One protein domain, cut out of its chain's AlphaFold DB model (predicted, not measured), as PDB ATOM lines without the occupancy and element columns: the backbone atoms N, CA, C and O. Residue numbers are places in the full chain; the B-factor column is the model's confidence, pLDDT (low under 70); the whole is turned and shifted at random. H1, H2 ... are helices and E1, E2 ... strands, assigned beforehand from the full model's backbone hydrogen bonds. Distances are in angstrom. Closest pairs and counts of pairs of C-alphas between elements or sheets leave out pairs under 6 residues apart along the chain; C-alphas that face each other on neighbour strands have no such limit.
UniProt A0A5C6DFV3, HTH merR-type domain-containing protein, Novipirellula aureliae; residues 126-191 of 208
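This is residues 126 to 191 of the 208 residues of the protein "HTH merR-type domain-containing protein" of Novipirellula aureliae (UniProt A0A5C6DFV3). A small antiparallel sheet of three strands makes the middle layer, with H1 over one face, running along the strands, and H2 over the other, tilting up out of it. Residues 169 to 175, the last two residues of H2 and the turn after it, stick out from the body. The printed part has 66 residues with two named helices and three named strands, in the order H1, E1, E2, H2, E3 along the chain, and its class is mixed, helices and strands. The sheet runs E2, E1, E3, strand beside strand. The whole is compact, with a radius of gyration of the C-alphas of 12.4 A, and spans 38 by 27 by 17 A.

Helix H1, residues 131 to 142, is on the sheet at a height of 8.6 A. It lies over E2, residues 156 to 160, and runs along the strands, its line at 14 degrees to that of E2 on the local plane; their closest C-alphas, those of Leu 133 and Val 158, are 5.9 A apart. E1, residues 147 to 151, is the inner strand and forms a hairpin with E2, antiparallel at 147 degrees; N 150 and O 157 are within hydrogen-bond range at 2.8 A. H2, residues 161 to 170, follows E2 with no residue between them and is on the opposite face from H1, at a height of 9.9 A over the sheet. It only just stands up from the sheet, its line rising 42 degrees. The closest C-alphas of E1 and H2, those of Val 148 and Ser 161, are 6.0 A apart. H1 and H2 are apart. E3, residues 180 to 183, is an edge strand, antiparallel to E1 at 162 degrees, with N 149 and O 182 at 2.9 A and N 180 and O 151 at 2.8 A. E2, H2 and E3 form a split strand-helix-strand unit, two strands running the same way with E1 between them in the sheet; its crossover is right-handed. In H1 and H2 every O i to N i+4 pair is within hydrogen-bond range.

H1 begins at C-alpha 131, (23.884, -89.686, 30.247), and is 16.5 A long. E1 measures 13.4 A and E2 13.5 A. H2, 14.5 A long, ends at C-alpha 170, (30.793, -67.614, 14.954). E3 is 10.0 A long and ends at C-alpha 183, (14.550, -79.732, 17.725).

The two C-alphas farthest apart, those of Ala 175 and His 191, are 39.0 A from each other. The printed part has no cut. The link from H2 to E3, nine residues, is short; the other links are tight. The mean pLDDT of the printed part is 71.0, with residues 126 to 131, 153 to 155, 171 to 179 and 185 to 191 under 70.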
ATOM      1  N   SER A 126      21.546 -97.053  26.973       43.03
ATOM      2  CA  SER A 126      22.735 -96.307  27.417       43.03
ATOM      3  C   SER A 126      23.897 -96.250  26.414       43.03
ATOM      4  O   SER A 126      24.942 -95.700  26.737       43.03
ATOM      5  N   THR A 127      23.766 -96.795  25.202       50.69
ATOM      6  CA  THR A 127      24.894 -96.890  24.254       50.69
ATOM      7  C   THR A 127      24.901 -95.848  23.135       50.69
ATOM      8  O   THR A 127      25.918 -95.720  22.464       50.69
ATOM      9  N   LEU A 128      23.815 -95.092  22.917       51.56
ATOM     10  CA  LEU A 128      23.732 -94.118  21.810       51.56
ATOM     11  C   LEU A 128      23.732 -92.650  22.250       51.56
ATOM     12  O   LEU A 128      24.029 -91.780  21.437       51.56
ATOM     13  N   PHE A 129      23.433 -92.371  23.517       60.56
ATOM     14  CA  PHE A 129      23.488 -91.027  24.082       60.56
ATOM     15  C   PHE A 129      24.140 -91.107  25.463       60.56
ATOM     16  O   PHE A 129      23.593 -91.789  26.331       60.56
ATOM     17  N   PRO A 130      25.293 -90.448  25.676       69.94
ATOM     18  CA  PRO A 130      25.861 -90.286  27.004       69.94
ATOM     19  C   PRO A 130      24.826 -89.678  27.953       69.94
ATOM     20  O   PRO A 130      24.101 -88.755  27.573       69.94
ATOM     21  N   GLU A 131      24.780 -90.172  29.188       67.69
ATOM     22  CA  GLU A 131      23.884 -89.686  30.247       67.69
ATOM     23  C   GLU A 131      24.016 -88.165  30.451       67.69
ATOM     24  O   GLU A 131      23.024 -87.453  30.594       67.69
ATOM     25  N   GLU A 132      25.230 -87.640  30.281       73.88
ATOM     26  CA  GLU A 132      25.542 -86.208  30.330       73.88
ATOM     27  C   GLU A 132      24.721 -85.359  29.343       73.88
ATOM     28  O   GLU A 132      24.323 -84.234  29.661       73.88
ATOM     29  N   LEU A 133      24.436 -85.879  28.141       75.00
ATOM     30  CA  LEU A 133      23.635 -85.161  27.145       75.00
ATOM     31  C   LEU A 133      22.166 -85.092  27.556       75.00
ATOM     32  O   LEU A 133      21.501 -84.083  27.310       75.00
ATOM     33  N   VAL A 134      21.670 -86.154  28.188       72.56
ATOM     34  CA  VAL A 134      20.293 -86.247  28.679       72.56
ATOM     35  C   VAL A 134      20.099 -85.292  29.854       72.56
ATOM     36  O   VAL A 134      19.165 -84.488  29.843       72.56
ATOM     37  N   ASP A 135      21.030 -85.286  30.806       76.25
ATOM     38  CA  ASP A 135      21.017 -84.361  31.941       76.25
ATOM     39  C   ASP A 135      21.071 -82.903  31.492       76.25
ATOM     40  O   ASP A 135      20.310 -82.056  31.972       76.25
ATOM     41  N   LYS A 136      21.937 -82.598  30.521       80.38
ATOM     42  CA  LYS A 136      22.019 -81.257  29.939       80.38
ATOM     43  C   LYS A 136      20.706 -80.859  29.259       80.38
ATOM     44  O   LYS A 136      20.253 -79.728  29.444       80.38
ATOM     45  N   ALA A 137      20.068 -81.778  28.531       77.81
ATOM     46  CA  ALA A 137      18.768 -81.546  27.904       77.81
ATOM     47  C   ALA A 137      17.683 -81.220  28.942       77.81
ATOM     48  O   ALA A 137      16.972 -80.225  28.796       77.81
ATOM     49  N   HIS A 138      17.602 -82.002  30.021       74.25
ATOM     50  CA  HIS A 138      16.650 -81.768  31.106       74.25
ATOM     51  C   HIS A 138      16.889 -80.436  31.822       74.25
ATOM     52  O   HIS A 138      15.925 -79.720  32.096       74.25
ATOM     53  N   ARG A 139      18.148 -80.058  32.080       76.69
ATOM     54  CA  ARG A 139      18.483 -78.757  32.687       76.69
ATOM     55  C   ARG A 139      18.049 -77.589  31.804       76.69
ATOM     56  O   ARG A 139      17.432 -76.648  32.295       76.69
ATOM     57  N   LEU A 140      18.341 -77.650  30.504       80.44
ATOM     58  CA  LEU A 140      17.949 -76.602  29.558       80.44
ATOM     59  C   LEU A 140      16.423 -76.485  29.443       80.44
ATOM     60  O   LEU A 140      15.894 -75.376  29.524       80.44
ATOM     61  N   ALA A 141      15.719 -77.615  29.342       78.19
ATOM     62  CA  ALA A 141      14.259 -77.643  29.319       78.19
ATOM     63  C   ALA A 141      13.647 -77.105  30.625       78.19
ATOM     64  O   ALA A 141      12.706 -76.313  30.583       78.19
ATOM     65  N   GLY A 142      14.199 -77.491  31.782       71.69
ATOM     66  CA  GLY A 142      13.766 -77.016  33.101       71.69
ATOM     67  C   GLY A 142      13.943 -75.508  33.288       71.69
ATOM     68  O   GLY A 142      13.135 -74.871  33.957       71.69
ATOM     69  N   ASN A 143      14.937 -74.922  32.620       78.31
ATOM     70  CA  ASN A 143      15.174 -73.480  32.586       78.31
ATOM     71  C   ASN A 143      14.340 -72.742  31.516       78.31
ATOM     72  O   ASN A 143      14.504 -71.537  31.333       78.31
ATOM     73  N   GLY A 144      13.448 -73.442  30.804       78.25
ATOM     74  CA  GLY A 144      12.552 -72.856  29.806       78.25
ATOM     75  C   GLY A 144      13.174 -72.625  28.427       78.25
ATOM     76  O   GLY A 144      12.562 -71.951  27.598       78.25
ATOM     77  N   TYR A 145      14.362 -73.176  28.158       79.56
ATOM     78  CA  TYR A 145      15.002 -73.065  26.850       79.56
ATOM     79  C   TYR A 145      14.458 -74.098  25.860       79.56
ATOM     80  O   TYR A 145      14.163 -75.241  26.215       79.56
ATOM     81  N   ASP A 146      14.384 -73.710  24.585       81.38
ATOM     82  CA  ASP A 146      14.082 -74.643  23.502       81.38
ATOM     83  C   ASP A 146      15.318 -75.510  23.229       81.38
ATOM     84  O   ASP A 146      16.340 -75.037  22.722       81.38
ATOM     85  N   VAL A 147      15.225 -76.784  23.603       81.06
ATOM     86  CA  VAL A 147      16.335 -77.736  23.525       81.06
ATOM     87  C   VAL A 147      16.477 -78.283  22.108       81.06
ATOM     88  O   VAL A 147      15.508 -78.745  21.494       81.06
ATOM     89  N   VAL A 148      17.706 -78.272  21.601       83.44
ATOM     90  CA  VAL A 148      18.067 -78.797  20.285       83.44
ATOM     91  C   VAL A 148      19.246 -79.760  20.404       83.44
ATOM     92  O   VAL A 148      20.172 -79.554  21.186       83.44
ATOM     93  N   LEU A 149      19.202 -80.827  19.611       82.81
ATOM     94  CA  LEU A 149      20.326 -81.730  19.407       82.81
ATOM     95  C   LEU A 149      21.103 -81.262  18.176       82.81
ATOM     96  O   LEU A 149      20.517 -81.093  17.105       82.81
ATOM     97  N   VAL A 150      22.406 -81.077  18.324       80.88
ATOM     98  CA  VAL A 150      23.332 -80.722  17.250       80.88
ATOM     99  C   VAL A 150      24.209 -81.928  16.956       80.88
ATOM    100  O   VAL A 150      24.791 -82.516  17.865       80.88
ATOM    101  N   TRP A 151      24.293 -82.298  15.685       78.62
ATOM    102  CA  TRP A 151      25.154 -83.366  15.195       78.62
ATOM    103  C   TRP A 151      26.081 -82.820  14.114       78.62
ATOM    104  O   TRP A 151      25.604 -82.239  13.140       78.62
ATOM    105  N   ASP A 152      27.386 -83.011  14.276       71.50
ATOM    106  CA  ASP A 152      28.426 -82.480  13.381       71.50
ATOM    107  C   ASP A 152      28.991 -83.508  12.384       71.50
ATOM    108  O   ASP A 152      29.833 -83.175  11.553       71.50
ATOM    109  N   GLY A 153      28.507 -84.751  12.441       62.31
ATOM    110  CA  GLY A 153      29.014 -85.874  11.650       62.31
ATOM    111  C   GLY A 153      29.736 -86.924  12.492       62.31
ATOM    112  O   GLY A 153      29.695 -88.099  12.132       62.31
ATOM    113  N   THR A 154      30.334 -86.531  13.619       64.38
ATOM    114  CA  THR A 154      31.138 -87.405  14.490       64.38
ATOM    115  C   THR A 154      30.606 -87.466  15.919       64.38
ATOM    116  O   THR A 154      30.750 -88.496  16.577       64.38
ATOM    117  N   SER A 155      29.965 -86.399  16.393       69.94
ATOM    118  CA  SER A 155      29.502 -86.244  17.763       69.94
ATOM    119  C   SER A 155      28.094 -85.643  17.845       69.94
ATOM    120  O   SER A 155      27.649 -84.875  16.987       69.94
ATOM    121  N   ALA A 156      27.373 -86.025  18.903       77.00
ATOM    122  CA  ALA A 156      26.095 -85.436  19.285       77.00
ATOM    123  C   ALA A 156      26.309 -84.496  20.470       77.00
ATOM    124  O   ALA A 156      26.912 -84.889  21.468       77.00
ATOM    125  N   THR A 157      25.745 -83.295  20.415       83.81
ATOM    126  CA  THR A 157      25.705 -82.374  21.556       83.81
ATOM    127  C   THR A 157      24.307 -81.808  21.742       83.81
ATOM    128  O   THR A 157      23.530 -81.688  20.797       83.81
ATOM    129  N   VAL A 158      23.959 -81.474  22.983       83.88
ATOM    130  CA  VAL A 158      22.697 -80.803  23.304       83.88
ATOM    131  C   VAL A 158      22.980 -79.348  23.648       83.88
ATOM    132  O   VAL A 158      23.890 -79.053  24.430       83.88
ATOM    133  N   ALA A 159      22.198 -78.450  23.061       86.06
ATOM    134  CA  ALA A 159      22.315 -77.009  23.228       86.06
ATOM    135  C   ALA A 159      20.926 -76.355  23.251       86.06
ATOM    136  O   ALA A 159      19.913 -76.983  22.926       86.06
ATOM    137  N   SER A 160      20.868 -75.084  23.642       86.12
ATOM    138  CA  SER A 160      19.677 -74.258  23.421       86.12
ATOM    139  C   SER A 160      19.634 -73.725  21.985       86.12
ATOM    140  O   SER A 160      20.666 -73.545  21.337       86.12
ATOM    141  N   SER A 161      18.440 -73.421  21.476       78.81
ATOM    142  CA  SER A 161      18.272 -72.784  20.159       78.81
ATOM    143  C   SER A 161      19.085 -71.484  20.018       78.81
ATOM    144  O   SER A 161      19.637 -71.195  18.952       78.81
ATOM    145  N   THR A 162      19.226 -70.732  21.110       80.31
ATOM    146  CA  THR A 162      20.042 -69.517  21.194       80.31
ATOM    147  C   THR A 162      21.538 -69.811  21.114       80.31
ATOM    148  O   THR A 162      22.238 -69.142  20.358       80.31
ATOM    149  N   GLU A 163      22.029 -70.837  21.814       81.88
ATOM    150  CA  GLU A 163      23.435 -71.266  21.738       81.88
ATOM    151  C   GLU A 163      23.805 -71.718  20.324       81.88
ATOM    152  O   GLU A 163      24.835 -71.305  19.799       81.88
ATOM    153  N   VAL A 164      22.933 -72.487  19.663       81.62
ATOM    154  CA  VAL A 164      23.159 -72.920  18.275       81.62
ATOM    155  C   VAL A 164      23.214 -71.735  17.321       81.62
ATOM    156  O   VAL A 164      24.044 -71.711  16.416       81.62
ATOM    157  N   THR A 165      22.375 -70.723  17.538       77.88
ATOM    158  CA  THR A 165      22.411 -69.497  16.733       77.88
ATOM    159  C   THR A 165      23.761 -68.791  16.881       77.88
ATOM    160  O   THR A 165      24.372 -68.432  15.876       77.88
ATOM    161  N   VAL A 166      24.273 -68.668  18.112       80.00
ATOM    162  CA  VAL A 166      25.597 -68.082  18.383       80.00
ATOM    163  C   VAL A 166      26.711 -68.907  17.728       80.00
ATOM    164  O   VAL A 166      27.544 -68.339  17.021       80.00
ATOM    165  N   MET A 167      26.684 -70.236  17.866       74.19
ATOM    166  CA  MET A 167      27.667 -71.133  17.241       74.19
ATOM    167  C   MET A 167      27.698 -70.982  15.716       74.19
ATOM    168  O   MET A 167      28.770 -70.837  15.131       74.19
ATOM    169  N   LEU A 168      26.528 -70.940  15.070       73.12
ATOM    170  CA  LEU A 168      26.420 -70.765  13.620       73.12
ATOM    171  C   LEU A 168      26.923 -69.392  13.160       73.12
ATOM    172  O   LEU A 168      27.533 -69.288  12.098       73.12
ATOM    173  N   THR A 169      26.702 -68.338  13.951       73.50
ATOM    174  CA  THR A 169      27.223 -67.004  13.619       73.50
ATOM    175  C   THR A 169      28.744 -66.905  13.752       73.50
ATOM    176  O   THR A 169      29.375 -66.229  12.942       73.50
ATOM    177  N   GLN A 170      29.345 -67.615  14.714       72.81
ATOM    178  CA  GLN A 170      30.793 -67.614  14.954       72.81
ATOM    179  C   GLN A 170      31.579 -68.490  13.962       72.81
ATOM    180  O   GLN A 170      32.750 -68.225  13.718       72.81
ATOM    181  N   GLN A 171      30.942 -69.490  13.344       66.12
ATOM    182  CA  GLN A 171      31.569 -70.398  12.369       66.12
ATOM    183  C   GLN A 171      31.582 -69.878  10.920       66.12
ATOM    184  O   GLN A 171      31.944 -70.605   9.999       66.12
ATOM    185  N   SER A 172      31.221 -68.616  10.689       54.47
ATOM    186  CA  SER A 172      31.032 -68.030   9.353       54.47
ATOM    187  C   SER A 172      32.312 -67.844   8.504       54.47
ATOM    188  O   SER A 172      32.238 -67.246   7.432       54.47
ATOM    189  N   GLY A 173      33.467 -68.382   8.927       54.38
ATOM    190  CA  GLY A 173      34.761 -68.242   8.240       54.38
ATOM    191  C   GLY A 173      35.425 -69.527   7.719       54.38
ATOM    192  O   GLY A 173      36.259 -69.431   6.824       54.38
ATOM    193  N   GLU A 174      35.072 -70.720   8.211       52.28
ATOM    194  CA  GLU A 174      35.727 -71.981   7.815       52.28
ATOM    195  C   GLU A 174      34.736 -72.958   7.171       52.28
ATOM    196  O   GLU A 174      33.545 -72.957   7.476       52.28
ATOM    197  N   ALA A 175      35.223 -73.756   6.218       48.12
ATOM    198  CA  ALA A 175      34.428 -74.603   5.332       48.12
ATOM    199  C   ALA A 175      33.516 -75.593   6.089       48.12
ATOM    200  O   ALA A 175      33.902 -76.705   6.427       48.12
ATOM    201  N   SER A 176      32.285 -75.129   6.311       52.38
ATOM    202  CA  SER A 176      31.018 -75.798   6.613       52.38
ATOM    203  C   SER A 176      31.073 -77.325   6.786       52.38
ATOM    204  O   SER A 176      30.763 -78.087   5.868       52.38
ATOM    205  N   ALA A 177      31.360 -77.777   8.009       58.16
ATOM    206  CA  ALA A 177      30.868 -79.074   8.457       58.16
ATOM    207  C   ALA A 177      29.329 -79.041   8.425       58.16
ATOM    208  O   ALA A 177      28.701 -78.078   8.877       58.16
ATOM    209  N   ALA A 178      28.706 -80.061   7.835       61.59
ATOM    210  CA  ALA A 178      27.256 -80.134   7.730       61.59
ATOM    211  C   ALA A 178      26.647 -80.417   9.113       61.59
ATOM    212  O   ALA A 178      26.561 -81.565   9.538       61.59
ATOM    213  N   LEU A 179      26.212 -79.366   9.809       67.56
ATOM    214  CA  LEU A 179      25.530 -79.488  11.094       67.56
ATOM    215  C   LEU A 179      24.066 -79.901  10.891       67.56
ATOM    216  O   LEU A 179      23.287 -79.215  10.222       67.56
ATOM    217  N   LEU A 180      23.667 -81.011  11.509       71.19
ATOM    218  CA  LEU A 180      22.273 -81.417  11.631       71.19
ATOM    219  C   LEU A 180      21.730 -80.923  12.975       71.19
ATOM    220  O   LEU A 180      22.145 -81.386  14.033       71.19
ATOM    221  N   VAL A 181      20.757 -80.015  12.919       76.56
ATOM    222  CA  VAL A 181      20.056 -79.498  14.101       76.56
ATOM    223  C   VAL A 181      18.671 -80.136  14.180       76.56
ATOM    224  O   VAL A 181      17.854 -79.992  13.265       76.56
ATOM    225  N   VAL A 182      18.399 -80.856  15.267       79.25
ATOM    226  CA  VAL A 182      17.121 -81.531  15.515       79.25
ATOM    227  C   VAL A 182      16.450 -80.904  16.738       79.25
ATOM    228  O   VAL A 182      16.969 -81.038  17.845       79.25
ATOM    229  N   PRO A 183      15.293 -80.238  16.580       79.00
ATOM    230  CA  PRO A 183      14.550 -79.732  17.725       79.00
ATOM    231  C   PRO A 183      13.997 -80.888  18.561       79.00
ATOM    232  O   PRO A 183      13.400 -81.824  18.023       79.00
ATOM    233  N   LEU A 184      14.176 -80.803  19.882       75.94
ATOM    234  CA  LEU A 184      13.662 -81.769  20.857       75.94
ATOM    235  C   LEU A 184      12.379 -81.266  21.544       75.94
ATOM    236  O   LEU A 184      11.995 -81.772  22.595       75.94
ATOM    237  N   THR A 185      11.682 -80.296  20.946       69.38
ATOM    238  CA  THR A 185      10.446 -79.691  21.477       69.38
ATOM    239  C   THR A 185       9.338 -80.707  21.748       69.38
ATOM    240  O   THR A 185       8.612 -80.576  22.727       69.38
ATOM    241  N   ASP A 186       9.246 -81.762  20.936       63.28
ATOM    242  CA  ASP A 186       8.261 -82.838  21.125       63.28
ATOM    243  C   ASP A 186       8.634 -83.795  22.275       63.28
ATOM    244  O   ASP A 186       7.830 -84.637  22.679       63.28
ATOM    245  N   CYS A 187       9.870 -83.704  22.775       65.06
ATOM    246  CA  CYS A 187      10.413 -84.558  23.834       65.06
ATOM    247  C   CYS A 187      10.326 -83.888  25.208       65.06
ATOM    248  O   CYS A 187      10.218 -84.580  26.217       65.06
ATOM    249  N   PHE A 188      10.319 -82.555  25.234       64.81
ATOM    250  CA  PHE A 188      10.162 -81.740  26.431       64.81
ATOM    251  C   PHE A 188       8.937 -80.838  26.249       64.81
ATOM    252  O   PHE A 188       9.091 -79.666  25.894       64.81
ATOM    253  N   PRO A 189       7.709 -81.366  26.427       56.62
ATOM    254  CA  PRO A 189       6.525 -80.524  26.401       56.62
ATOM    255  C   PRO A 189       6.727 -79.424  27.437       56.62
ATOM    256  O   PRO A 189       7.003 -79.721  28.600       56.62
ATOM    257  N   LYS A 190       6.647 -78.161  26.998       55.88
ATOM    258  CA  LYS A 190       6.779 -77.004  27.884       55.88
ATOM    259  C   LYS A 190       5.847 -77.246  29.063       55.88
ATOM    260  O   LYS A 190       4.630 -77.288  28.880       55.88
ATOM    261  N   HIS A 191       6.412 -77.454  30.255       49.91
ATOM    262  CA  HIS A 191       5.625 -77.344  31.470       49.91
ATOM    263  C   HIS A 191       4.948 -75.987  31.359       49.91
ATOM    264  O   HIS A 191       5.632 -74.984  31.156       49.91
TER     265      HIS A 191